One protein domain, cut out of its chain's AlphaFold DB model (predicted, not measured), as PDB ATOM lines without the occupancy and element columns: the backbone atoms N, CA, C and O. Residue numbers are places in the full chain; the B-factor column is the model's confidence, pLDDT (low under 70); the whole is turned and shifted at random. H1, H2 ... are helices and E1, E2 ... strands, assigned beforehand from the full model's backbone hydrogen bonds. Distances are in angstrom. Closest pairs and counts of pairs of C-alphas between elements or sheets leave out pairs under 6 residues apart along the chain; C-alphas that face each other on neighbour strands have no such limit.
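AT A GLANCE: This is residues 104 to 188 of the 188 residues of an uncharacterized protein of Neocallimastix californiae (UniProt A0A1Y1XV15). There is little regular structure: a small, strongly twisted sheet of five short strands has H1 by its E1 edge, while H2, which follows E4 and precedes E5 along the chain, lies off the sheet, and residues 175 to 188 stick out as a tail. The 85 printed residues run H1 E1 E2 E3 E4 H2 E5, 33 of them in named elements, class mixed; the antiparallel sheet's order is E1 E2 E3 E4 E5. The whole is loose, radius of gyration of the C-alphas 15.2 A, spanning 51 by 28 by 25 A.

HOW THE PARTS SIT: H1, residues 109 to 117, only grazes the sheet; its closest C-alpha pair with E1, residues 120 to 122, is Leu 115 and Val 121, 7.1 A. E1, E2 (128 to 131), E3 (141 to 144) and E4 (149 to 152) form a meander, successive antiparallel hairpins; within hydrogen-bond range are N 121 and O 130, 2.9 A, N 129 and O 142, 2.8 A, and N 143 and O 150, 2.8 A. E5, residues 170 to 172, is E4's antiparallel neighbour, N 151 and O 170 2.8 A apart. H2, residues 161 to 166, is not on the sheet. Every O i to N i+4 pair is within range in H1, 1 of 2 in H2.

IN THESE COORDINATES: H1, 12.5 A long, begins at C-alpha 109 (35.820, 15.892, 6.905); E5 ends at C-alpha 172 (20.532, 32.514, 4.099).

THE WHOLE: The printed part has no cut and no long link; pLDDT is under 70 in 24 residues, among them 174 to 188.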
ATOM      1  N   VAL A 104      20.782  15.065   1.041       65.44
ATOM      2  CA  VAL A 104      21.848  16.056   1.270       65.44
ATOM      3  C   VAL A 104      23.198  15.345   1.206       65.44
ATOM      4  O   VAL A 104      23.399  14.365   1.919       65.44
ATOM      5  N   ASN A 105      24.104  15.835   0.361       68.56
ATOM      6  CA  ASN A 105      25.437  15.274   0.207       68.56
ATOM      7  C   ASN A 105      26.134  15.250   1.567       68.56
ATOM      8  O   ASN A 105      26.110  16.248   2.307       68.56
ATOM      9  N   GLU A 106      26.785  14.128   1.864       76.56
ATOM     10  CA  GLU A 106      27.632  14.014   3.043       76.56
ATOM     11  C   GLU A 106      28.662  15.148   3.069       76.56
ATOM     12  O   GLU A 106      29.150  15.619   2.036       76.56
ATOM     13  N   LEU A 107      28.929  15.656   4.270       78.94
ATOM     14  CA  LEU A 107      29.990  16.634   4.465       78.94
ATOM     15  C   LEU A 107      31.333  15.926   4.339       78.94
ATOM     16  O   LEU A 107      31.530  14.874   4.943       78.94
ATOM     17  N   SER A 108      32.268  16.532   3.606       80.56
ATOM     18  CA  SER A 108      33.660  16.101   3.709       80.56
ATOM     19  C   SER A 108      34.195  16.395   5.122       80.56
ATOM     20  O   SER A 108      33.698  17.324   5.774       80.56
ATOM     21  N   PRO A 109      35.210  15.653   5.596       82.25
ATOM     22  CA  PRO A 109      35.820  15.892   6.905       82.25
ATOM     23  C   PRO A 109      36.270  17.346   7.110       82.25
ATOM     24  O   PRO A 109      36.054  17.916   8.175       82.25
ATOM     25  N   GLU A 110      36.817  17.985   6.074       81.25
ATOM     26  CA  GLU A 110      37.307  19.366   6.132       81.25
ATOM     27  C   GLU A 110      36.168  20.367   6.353       81.25
ATOM     28  O   GLU A 110      36.285  21.265   7.184       81.25
ATOM     29  N   ASN A 111      35.039  20.186   5.658       81.19
ATOM     30  CA  ASN A 111      33.861  21.035   5.850       81.19
ATOM     31  C   ASN A 111      33.263  20.849   7.249       81.19
ATOM     32  O   ASN A 111      32.716  21.787   7.825       81.19
ATOM     33  N   TYR A 112      33.339  19.636   7.797       84.62
ATOM     34  CA  TYR A 112      32.870  19.366   9.151       84.62
ATOM     35  C   TYR A 112      33.721  20.103  10.194       84.62
ATOM     36  O   TYR A 112      33.177  20.721  11.110       84.62
ATOM     37  N   GLU A 113      35.044  20.102  10.022       83.44
ATOM     38  CA  GLU A 113      35.958  20.874  10.869       83.44
ATOM     39  C   GLU A 113      35.736  22.385  10.727       83.44
ATOM     40  O   GLU A 113      35.712  23.100  11.728       83.44
ATOM     41  N   GLU A 114      35.483  22.890   9.517       86.50
ATOM     42  CA  GLU A 114      35.136  24.301   9.311       86.50
ATOM     43  C   GLU A 114      33.852  24.693  10.064       86.50
ATOM     44  O   GLU A 114      33.834  25.692  10.786       86.50
ATOM     45  N   LEU A 115      32.791  23.884   9.980       88.19
ATOM     46  CA  LEU A 115      31.546  24.127  10.719       88.19
ATOM     47  C   LEU A 115      31.769  24.121  12.234       88.19
ATOM     48  O   LEU A 115      31.268  25.001  12.940       88.19
ATOM     49  N   LYS A 116      32.575  23.183  12.730       86.31
ATOM     50  CA  LYS A 116      32.944  23.101  14.145       86.31
ATOM     51  C   LYS A 116      33.724  24.334  14.606       86.31
ATOM     52  O   LYS A 116      33.421  24.872  15.668       86.31
ATOM     53  N   ASN A 117      34.646  24.844  13.788       88.12
ATOM     54  CA  ASN A 117      35.364  26.098  14.051       88.12
ATOM     55  C   ASN A 117      34.423  27.313  14.129       88.12
ATOM     56  O   ASN A 117      34.735  28.304  14.790       88.12
ATOM     57  N   HIS A 118      33.247  27.227  13.504       86.69
ATOM     58  CA  HIS A 118      32.176  28.218  13.593       86.69
ATOM     59  C   HIS A 118      31.141  27.934  14.696       86.69
ATOM     60  O   HIS A 118      30.100  28.590  14.734       86.69
ATOM     61  N   ASN A 119      31.418  27.001  15.614       89.81
ATOM     62  CA  ASN A 119      30.504  26.542  16.668       89.81
ATOM     63  C   ASN A 119      29.180  25.966  16.133       89.81
ATOM     64  O   ASN A 119      28.166  25.983  16.830       89.81
ATOM     65  N   LEU A 120      29.163  25.471  14.895       89.50
ATOM     66  CA  LEU A 120      28.010  24.790  14.319       89.50
ATOM     67  C   LEU A 120      28.160  23.291  14.539       89.50
ATOM     68  O   LEU A 120      28.966  22.625  13.891       89.50
ATOM     69  N   VAL A 121      27.357  22.757  15.454       87.19
ATOM     70  CA  VAL A 121      27.414  21.346  15.839       87.19
ATOM     71  C   VAL A 121      26.238  20.595  15.240       87.19
ATOM     72  O   VAL A 121      25.084  21.016  15.343       87.19
ATOM     73  N   ASN A 122      26.533  19.473  14.588       85.38
ATOM     74  CA  ASN A 122      25.515  18.567  14.074       85.38
ATOM     75  C   ASN A 122      24.831  17.850  15.246       85.38
ATOM     76  O   ASN A 122      25.500  17.310  16.128       85.38
ATOM     77  N   ARG A 123      23.496  17.833  15.261       72.50
ATOM     78  CA  ARG A 123      22.723  17.181  16.325       72.50
ATOM     79  C   ARG A 123      22.400  15.715  16.058       72.50
ATOM     80  O   ARG A 123      22.261  14.985  17.033       72.50
ATOM     81  N   LYS A 124      22.227  15.292  14.800       64.50
ATOM     82  CA  LYS A 124      21.804  13.918  14.458       64.50
ATOM     83  C   LYS A 124      21.955  13.598  12.972       64.50
ATOM     84  O   LYS A 124      22.553  12.589  12.628       64.50
ATOM     85  N   ASP A 125      21.418  14.468  12.122       65.75
ATOM     86  CA  ASP A 125      21.419  14.320  10.667       65.75
ATOM     87  C   ASP A 125      22.342  15.374  10.058       65.75
ATOM     88  O   ASP A 125      22.272  16.540  10.446       65.75
ATOM     89  N   ASN A 126      23.113  15.015   9.021       66.38
ATOM     90  CA  ASN A 126      23.998  15.903   8.226       66.38
ATOM     91  C   ASN A 126      23.302  17.128   7.577       66.38
ATOM     92  O   ASN A 126      23.882  17.831   6.743       66.38
ATOM     93  N   LYS A 127      22.044  17.372   7.944       78.50
ATOM     94  CA  LYS A 127      21.140  18.406   7.469       78.50
ATOM     95  C   LYS A 127      20.876  19.490   8.513       78.50
ATOM     96  O   LYS A 127      20.543  20.588   8.096       78.50
ATOM     97  N   VAL A 128      20.978  19.225   9.823       88.00
ATOM     98  CA  VAL A 128      20.627  20.210  10.868       88.00
ATOM     99  C   VAL A 128      21.790  20.447  11.824       88.00
ATOM    100  O   VAL A 128      22.293  19.525  12.467       88.00
ATOM    101  N   PHE A 129      22.164  21.715  11.956       90.38
ATOM    102  CA  PHE A 129      23.228  22.192  12.830       90.38
ATOM    103  C   PHE A 129      22.655  23.172  13.845       90.38
ATOM    104  O   PHE A 129      21.718  23.911  13.546       90.38
ATOM    105  N   ILE A 130      23.221  23.197  15.043       89.25
ATOM    106  CA  ILE A 130      22.887  24.176  16.075       89.25
ATOM    107  C   ILE A 130      24.107  25.044  16.356       89.25
ATOM    108  O   ILE A 130      25.233  24.547  16.371       89.25
ATOM    109  N   LEU A 131      23.882  26.338  16.570       88.31
ATOM    110  CA  LEU A 131      24.938  27.234  17.029       88.31
ATOM    111  C   LEU A 131      25.164  27.047  18.530       88.31
ATOM    112  O   LEU A 131      24.370  27.514  19.351       88.31
ATOM    113  N   GLU A 132      26.255  26.377  18.882       82.06
ATOM    114  CA  GLU A 132      26.709  26.252  20.262       82.06
ATOM    115  C   GLU A 132      27.298  27.567  20.786       82.06
ATOM    116  O   GLU A 132      27.801  28.410  20.043       82.06
ATOM    117  N   GLY A 133      27.190  27.777  22.100       73.25
ATOM    118  CA  GLY A 133      27.659  29.004  22.753       73.25
ATOM    119  C   GLY A 133      26.777  30.235  22.517       73.25
ATOM    120  O   GLY A 133      27.093  31.323  23.005       73.25
ATOM    121  N   ASN A 134      25.651  30.088  21.811       70.25
ATOM    122  CA  ASN A 134      24.674  31.156  21.674       70.25
ATOM    123  C   ASN A 134      24.055  31.500  23.043       70.25
ATOM    124  O   ASN A 134      23.414  30.663  23.671       70.25
ATOM    125  N   LYS A 135      24.231  32.751  23.492       65.69
ATOM    126  CA  LYS A 135      23.655  33.279  24.746       65.69
ATOM    127  C   LYS A 135      22.191  33.718  24.612       65.69
ATOM    128  O   LYS A 135      21.613  34.225  25.569       65.69
ATOM    129  N   SER A 136      21.613  33.596  23.420       65.69
ATOM    130  CA  SER A 136      20.194  33.844  23.177       65.69
ATOM    131  C   SER A 136      19.333  32.851  23.955       65.69
ATOM    132  O   SER A 136      19.669  31.675  24.065       65.69
ATOM    133  N   ILE A 137      18.181  33.323  24.431       68.44
ATOM    134  CA  ILE A 137      17.155  32.490  25.078       68.44
ATOM    135  C   ILE A 137      16.616  31.437  24.095       68.44
ATOM    136  O   ILE A 137      16.225  30.347  24.501       68.44
ATOM    137  N   LEU A 138      16.609  31.762  22.798       76.25
ATOM    138  CA  LEU A 138      16.149  30.868  21.741       76.25
ATOM    139  C   LEU A 138      17.337  30.235  21.000       76.25
ATOM    140  O   LEU A 138      18.219  30.982  20.549       76.25
ATOM    141  N   PRO A 139      17.354  28.897  20.839       81.19
ATOM    142  CA  PRO A 139      18.364  28.209  20.044       81.19
ATOM    143  C   PRO A 139      18.266  28.638  18.578       81.19
ATOM    144  O   PRO A 139      17.173  28.838  18.059       81.19
ATOM    145  N   ILE A 140      19.410  28.770  17.902       88.88
ATOM    146  CA  ILE A 140      19.448  29.039  16.459       88.88
ATOM    147  C   ILE A 140      19.842  27.749  15.756       88.88
ATOM    148  O   ILE A 140      20.942  27.227  15.967       88.88
ATOM    149  N   HIS A 141      18.936  27.263  14.920       89.25
ATOM    150  CA  HIS A 141      19.110  26.069  14.114       89.25
ATOM    151  C   HIS A 141      19.388  26.452  12.667       89.25
ATOM    152  O   HIS A 141      18.807  27.399  12.140       89.25
ATOM    153  N   PHE A 142      20.245  25.674  12.021       90.50
ATOM    154  CA  PHE A 142      20.636  25.827  10.633       90.50
ATOM    155  C   PHE A 142      20.300  24.552   9.874       90.50
ATOM    156  O   PHE A 142      20.841  23.489  10.172       90.50
ATOM    157  N   TYR A 143      19.421  24.662   8.884       87.69
ATOM    158  CA  TYR A 143      19.103  23.571   7.973       87.69
ATOM    159  C   TYR A 143      19.891  23.730   6.676       87.69
ATOM    160  O   TYR A 143      19.822  24.761   6.002       87.69
ATOM    161  N   ARG A 144      20.656  22.702   6.324       83.56
ATOM    162  CA  ARG A 144      21.495  22.640   5.134       83.56
ATOM    163  C   ARG A 144      20.819  21.793   4.069       83.56
ATOM    164  O   ARG A 144      20.418  20.657   4.304       83.56
ATOM    165  N   THR A 145      20.813  22.325   2.856       77.38
ATOM    166  CA  THR A 145      20.571  21.564   1.627       77.38
ATOM    167  C   THR A 145      21.836  21.568   0.768       77.38
ATOM    168  O   THR A 145      22.801  22.272   1.066       77.38
ATOM    169  N   ASN A 146      21.821  20.853  -0.356       71.69
ATOM    170  CA  ASN A 146      22.905  20.898  -1.347       71.69
ATOM    171  C   ASN A 146      23.132  22.300  -1.958       71.69
ATOM    172  O   ASN A 146      24.148  22.534  -2.609       71.69
ATOM    173  N   TYR A 147      22.195  23.237  -1.776       68.38
ATOM    174  CA  TYR A 147      22.118  24.468  -2.572       68.38
ATOM    175  C   TYR A 147      21.989  25.748  -1.759       68.38
ATOM    176  O   TYR A 147      22.294  26.832  -2.269       68.38
ATOM    177  N   ALA A 148      21.488  25.636  -0.539       77.62
ATOM    178  CA  ALA A 148      21.193  26.754   0.330       77.62
ATOM    179  C   ALA A 148      21.271  26.316   1.787       77.62
ATOM    180  O   ALA A 148      21.058  25.146   2.123       77.62
ATOM    181  N   TRP A 149      21.527  27.304   2.627       85.06
ATOM    182  CA  TRP A 149      21.366  27.193   4.060       85.06
ATOM    183  C   TRP A 149      20.136  27.981   4.470       85.06
ATOM    184  O   TRP A 149      19.800  29.000   3.868       85.06
ATOM    185  N   PHE A 150      19.474  27.499   5.501       88.62
ATOM    186  CA  PHE A 150      18.323  28.127   6.108       88.62
ATOM    187  C   PHE A 150      18.571  28.221   7.604       88.62
ATOM    188  O   PHE A 150      19.305  27.403   8.153       88.62
ATOM    189  N   TRP A 151      17.949  29.185   8.265       90.44
ATOM    190  CA  TRP A 151      17.971  29.280   9.715       90.44
ATOM    191  C   TRP A 151      16.568  29.452  10.286       90.44
ATOM    192  O   TRP A 151      15.664  29.959   9.617       90.44
ATOM    193  N   THR A 152      16.408  29.030  11.533       89.31
ATOM    194  CA  THR A 152      15.229  29.299  12.355       89.31
ATOM    195  C   THR A 152      15.651  29.459  13.814       89.31
ATOM    196  O   THR A 152      16.677  28.921  14.238       89.31
ATOM    197  N   ASN A 153      14.880  30.224  14.580       88.81
ATOM    198  CA  ASN A 153      14.981  30.301  16.036       88.81
ATOM    199  C   ASN A 153      13.840  29.548  16.742       88.81
ATOM    200  O   ASN A 153      13.672  29.684  17.955       88.81
ATOM    201  N   GLU A 154      13.042  28.788  15.990       87.44
ATOM    202  CA  GLU A 154      12.019  27.919  16.552       87.44
ATOM    203  C   GLU A 154      12.647  26.733  17.289       87.44
ATOM    204  O   GLU A 154      13.708  26.213  16.919       87.44
ATOM    205  N   THR A 155      11.968  26.295  18.346       84.75
ATOM    206  CA  THR A 155      12.308  25.056  19.041       84.75
ATOM    207  C   THR A 155      11.933  23.879  18.153       84.75
ATOM    208  O   THR A 155      10.777  23.738  17.767       84.75
ATOM    209  N   ILE A 156      12.906  23.021  17.857       85.19
ATOM    210  CA  ILE A 156      12.706  21.817  17.054       85.19
ATOM    211  C   ILE A 156      12.368  20.662  18.012       85.19
ATOM    212  O   ILE A 156      13.248  20.265  18.782       85.19
ATOM    213  N   PRO A 157      11.119  20.151  18.030       82.38
ATOM    214  CA  PRO A 157      10.705  19.123  18.986       82.38
ATOM    215  C   PRO A 157      11.338  17.763  18.669       82.38
ATOM    216  O   PRO A 157      11.794  17.058  19.568       82.38
ATOM    217  N   ASP A 158      11.433  17.436  17.383       83.38
ATOM    218  CA  ASP A 158      12.161  16.295  16.851       83.38
ATOM    219  C   ASP A 158      12.790  16.664  15.500       83.38
ATOM    220  O   ASP A 158      12.422  17.649  14.860       83.38
ATOM    221  N   TYR A 159      13.788  15.889  15.083       81.06
ATOM    222  CA  TYR A 159      14.538  16.142  13.852       81.06
ATOM    223  C   TYR A 159      13.983  15.341  12.663       81.06
ATOM    224  O   TYR A 159      14.688  15.161  11.671       81.06
ATOM    225  N   GLU A 160      12.741  14.850  12.748       83.88
ATOM    226  CA  GLU A 160      12.113  14.111  11.656       83.88
ATOM    227  C   GLU A 160      11.776  15.047  10.495       83.88
ATOM    228  O   GLU A 160      11.380  16.202  10.676       83.88
ATOM    229  N   MET A 161      11.890  14.546   9.265       79.25
ATOM    230  CA  MET A 161      11.655  15.362   8.068       79.25
ATOM    231  C   MET A 161      10.253  15.980   8.025       79.25
ATOM    232  O   MET A 161      10.093  17.060   7.461       79.25
ATOM    233  N   GLU A 162       9.248  15.311   8.589       81.81
ATOM    234  CA  GLU A 162       7.876  15.825   8.629       81.81
ATOM    235  C   GLU A 162       7.756  17.049   9.546       81.81
ATOM    236  O   GLU A 162       7.171  18.059   9.161       81.81
ATOM    237  N   THR A 163       8.409  17.012  10.705       84.56
ATOM    238  CA  THR A 163       8.508  18.149  11.625       84.56
ATOM    239  C   THR A 163       9.292  19.293  10.998       84.56
ATOM    240  O   THR A 163       8.817  20.428  10.972       84.56
ATOM    241  N   LEU A 164      10.459  19.002  10.410       84.12
ATOM    242  CA  LEU A 164      11.314  20.022   9.799       84.12
ATOM    243  C   LEU A 164      10.606  20.782   8.668       84.12
ATOM    244  O   LEU A 164      10.820  21.982   8.531       84.12
ATOM    245  N   LYS A 165       9.742  20.129   7.877       80.69
ATOM    246  CA  LYS A 165       8.973  20.781   6.799       80.69
ATOM    247  C   LYS A 165       7.957  21.813   7.297       80.69
ATOM    248  O   LYS A 165       7.597  22.701   6.527       80.69
ATOM    249  N   ASN A 166       7.498  21.689   8.539       82.94
ATOM    250  CA  ASN A 166       6.442  22.530   9.104       82.94
ATOM    251  C   ASN A 166       6.973  23.772   9.840       82.94
ATOM    252  O   ASN A 166       6.186  24.648  10.192       82.94
ATOM    253  N   LEU A 167       8.289  23.870  10.046       85.00
ATOM    254  CA  LEU A 167       8.935  25.024  10.678       85.00
ATOM    255  C   LEU A 167       9.091  26.195   9.699       85.00
ATOM    256  O   LEU A 167       9.241  26.008   8.485       85.00
ATOM    257  N   GLN A 168       9.134  27.423  10.220       86.75
ATOM    258  CA  GLN A 168       9.446  28.603   9.422       86.75
ATOM    259  C   GLN A 168      10.958  28.744   9.249       86.75
ATOM    260  O   GLN A 168      11.700  29.153  10.144       86.75
ATOM    261  N   TRP A 169      11.409  28.431   8.039       87.00
ATOM    262  CA  TRP A 169      12.800  28.566   7.630       87.00
ATOM    263  C   TRP A 169      13.042  29.879   6.897       87.00
ATOM    264  O   TRP A 169      12.389  30.188   5.897       87.00
ATOM    265  N   THR A 170      14.051  30.624   7.339       83.88
ATOM    266  CA  THR A 170      14.553  31.794   6.619       83.88
ATOM    267  C   THR A 170      15.795  31.406   5.831       83.88
ATOM    268  O   THR A 170      16.781  30.946   6.401       83.88
ATOM    269  N   ILE A 171      15.763  31.590   4.512       83.44
ATOM    270  CA  ILE A 171      16.922  31.317   3.657       83.44
ATOM    271  C   ILE A 171      18.078  32.276   3.974       83.44
ATOM    272  O   ILE A 171      17.880  33.478   4.144       83.44
ATOM    273  N   ILE A 172      19.295  31.741   4.030       78.19
ATOM    274  CA  ILE A 172      20.532  32.514   4.099       78.19
ATOM    275  C   ILE A 172      20.987  32.759   2.664       78.19
ATOM    276  O   ILE A 172      21.307  31.815   1.940       78.19
ATOM    277  N   ILE A 173      21.020  34.026   2.258       74.56
ATOM    278  CA  ILE A 173      21.529  34.449   0.953       74.56
ATOM    279  C   ILE A 173      22.930  35.027   1.170       74.56
ATOM    280  O   ILE A 173      23.062  36.141   1.690       74.56
ATOM    281  N   PRO A 174      23.996  34.294   0.798       55.69
ATOM    282  CA  PRO A 174      25.346  34.825   0.878       55.69
ATOM    283  C   PRO A 174      25.436  36.115   0.060       55.69
ATOM    284  O   PRO A 174      24.951  36.174  -1.069       55.69
ATOM    285  N   HIS A 175      26.072  37.141   0.627       57.25
ATOM    286  CA  HIS A 175      26.304  38.443  -0.015       57.25
ATOM    287  C   HIS A 175      25.066  39.327  -0.229       57.25
ATOM    288  O   HIS A 175      25.179  40.379  -0.866       57.25
ATOM    289  N   GLU A 176      23.907  38.979   0.335       57.00
ATOM    290  CA  GLU A 176      22.824  39.951   0.434       57.00
ATOM    291  C   GLU A 176      23.270  41.084   1.366       57.00
ATOM    292  O   GLU A 176      23.594  40.876   2.537       57.00
ATOM    293  N   LYS A 177      23.348  42.312   0.833       53.25
ATOM    294  CA  LYS A 177      23.592  43.486   1.670       53.25
ATOM    295  C   LYS A 177      22.416  43.594   2.628       53.25
ATOM    296  O   LYS A 177      21.308  43.898   2.193       53.25
ATOM    297  N   LEU A 178      22.671  43.383   3.919       53.88
ATOM    298  CA  LEU A 178      21.708  43.680   4.971       53.88
ATOM    299  C   LEU A 178      21.323  45.154   4.838       53.88
ATOM    300  O   LEU A 178      22.075  46.051   5.230       53.88
ATOM    301  N   ILE A 179      20.160  45.420   4.249       48.28
ATOM    302  CA  ILE A 179      19.557  46.741   4.310       48.28
ATOM    303  C   ILE A 179      19.261  46.936   5.791       48.28
ATOM    304  O   ILE A 179      18.380  46.275   6.338       48.28
ATOM    305  N   LYS A 180      20.048  47.785   6.465       40.47
ATOM    306  CA  LYS A 180      19.779  48.187   7.846       40.47
ATOM    307  C   LYS A 180      18.361  48.741   7.881       40.47
ATOM    308  O   LYS A 180      18.135  49.895   7.522       40.47
ATOM    309  N   ILE A 181      17.411  47.931   8.335       41.34
ATOM    310  CA  ILE A 181      16.124  48.437   8.777       41.34
ATOM    311  C   ILE A 181      16.463  49.261  10.014       41.34
ATOM    312  O   ILE A 181      16.732  48.715  11.085       41.34
ATOM    313  N   LYS A 182      16.534  50.587   9.857       35.75
ATOM    314  CA  LYS A 182      16.480  51.497  10.998       35.75
ATOM    315  C   LYS A 182      15.155  51.192  11.687       35.75
ATOM    316  O   LYS A 182      14.104  51.613  11.211       35.75
ATOM    317  N   ARG A 183      15.199  50.430  12.782       35.66
ATOM    318  CA  ARG A 183      14.119  50.448  13.762       35.66
ATOM    319  C   ARG A 183      14.003  51.901  14.202       35.66
ATOM    320  O   ARG A 183      14.879  52.409  14.896       35.66
ATOM    321  N   ILE A 184      12.965  52.576  13.727       38.34
ATOM    322  CA  ILE A 184      12.454  53.761  14.396       38.34
ATOM    323  C   ILE A 184      11.930  53.211  15.716       38.34
ATOM    324  O   ILE A 184      10.879  52.578  15.748       38.34
ATOM    325  N   ILE A 185      12.732  53.328  16.771       34.09
ATOM    326  CA  ILE A 185      12.213  53.248  18.130       34.09
ATOM    327  C   ILE A 185      11.377  54.524  18.259       34.09
ATOM    328  O   ILE A 185      11.953  55.611  18.142       34.09
ATOM    329  N   PRO A 186      10.043  54.445  18.387       35.62
ATOM    330  CA  PRO A 186       9.281  55.619  18.765       35.62
ATOM    331  C   PRO A 186       9.761  55.982  20.168       35.62
ATOM    332  O   PRO A 186       9.740  55.138  21.060       35.62
ATOM    333  N   ASN A 187      10.243  57.209  20.346       41.19
ATOM    334  CA  ASN A 187      10.346  57.771  21.684       41.19
ATOM    335  C   ASN A 187       8.946  57.709  22.298       41.19
ATOM    336  O   ASN A 187       8.047  58.327  21.725       41.19
ATOM    337  N   LEU A 188       8.793  56.948  23.383       35.25
ATOM    338  CA  LEU A 188       7.940  57.193  24.551       35.25
ATOM    339  C   LEU A 188       8.127  56.047  25.553       35.25
ATOM    340  O   LEU A 188       7.864  54.885  25.176       35.25
TER     341      LEU A 188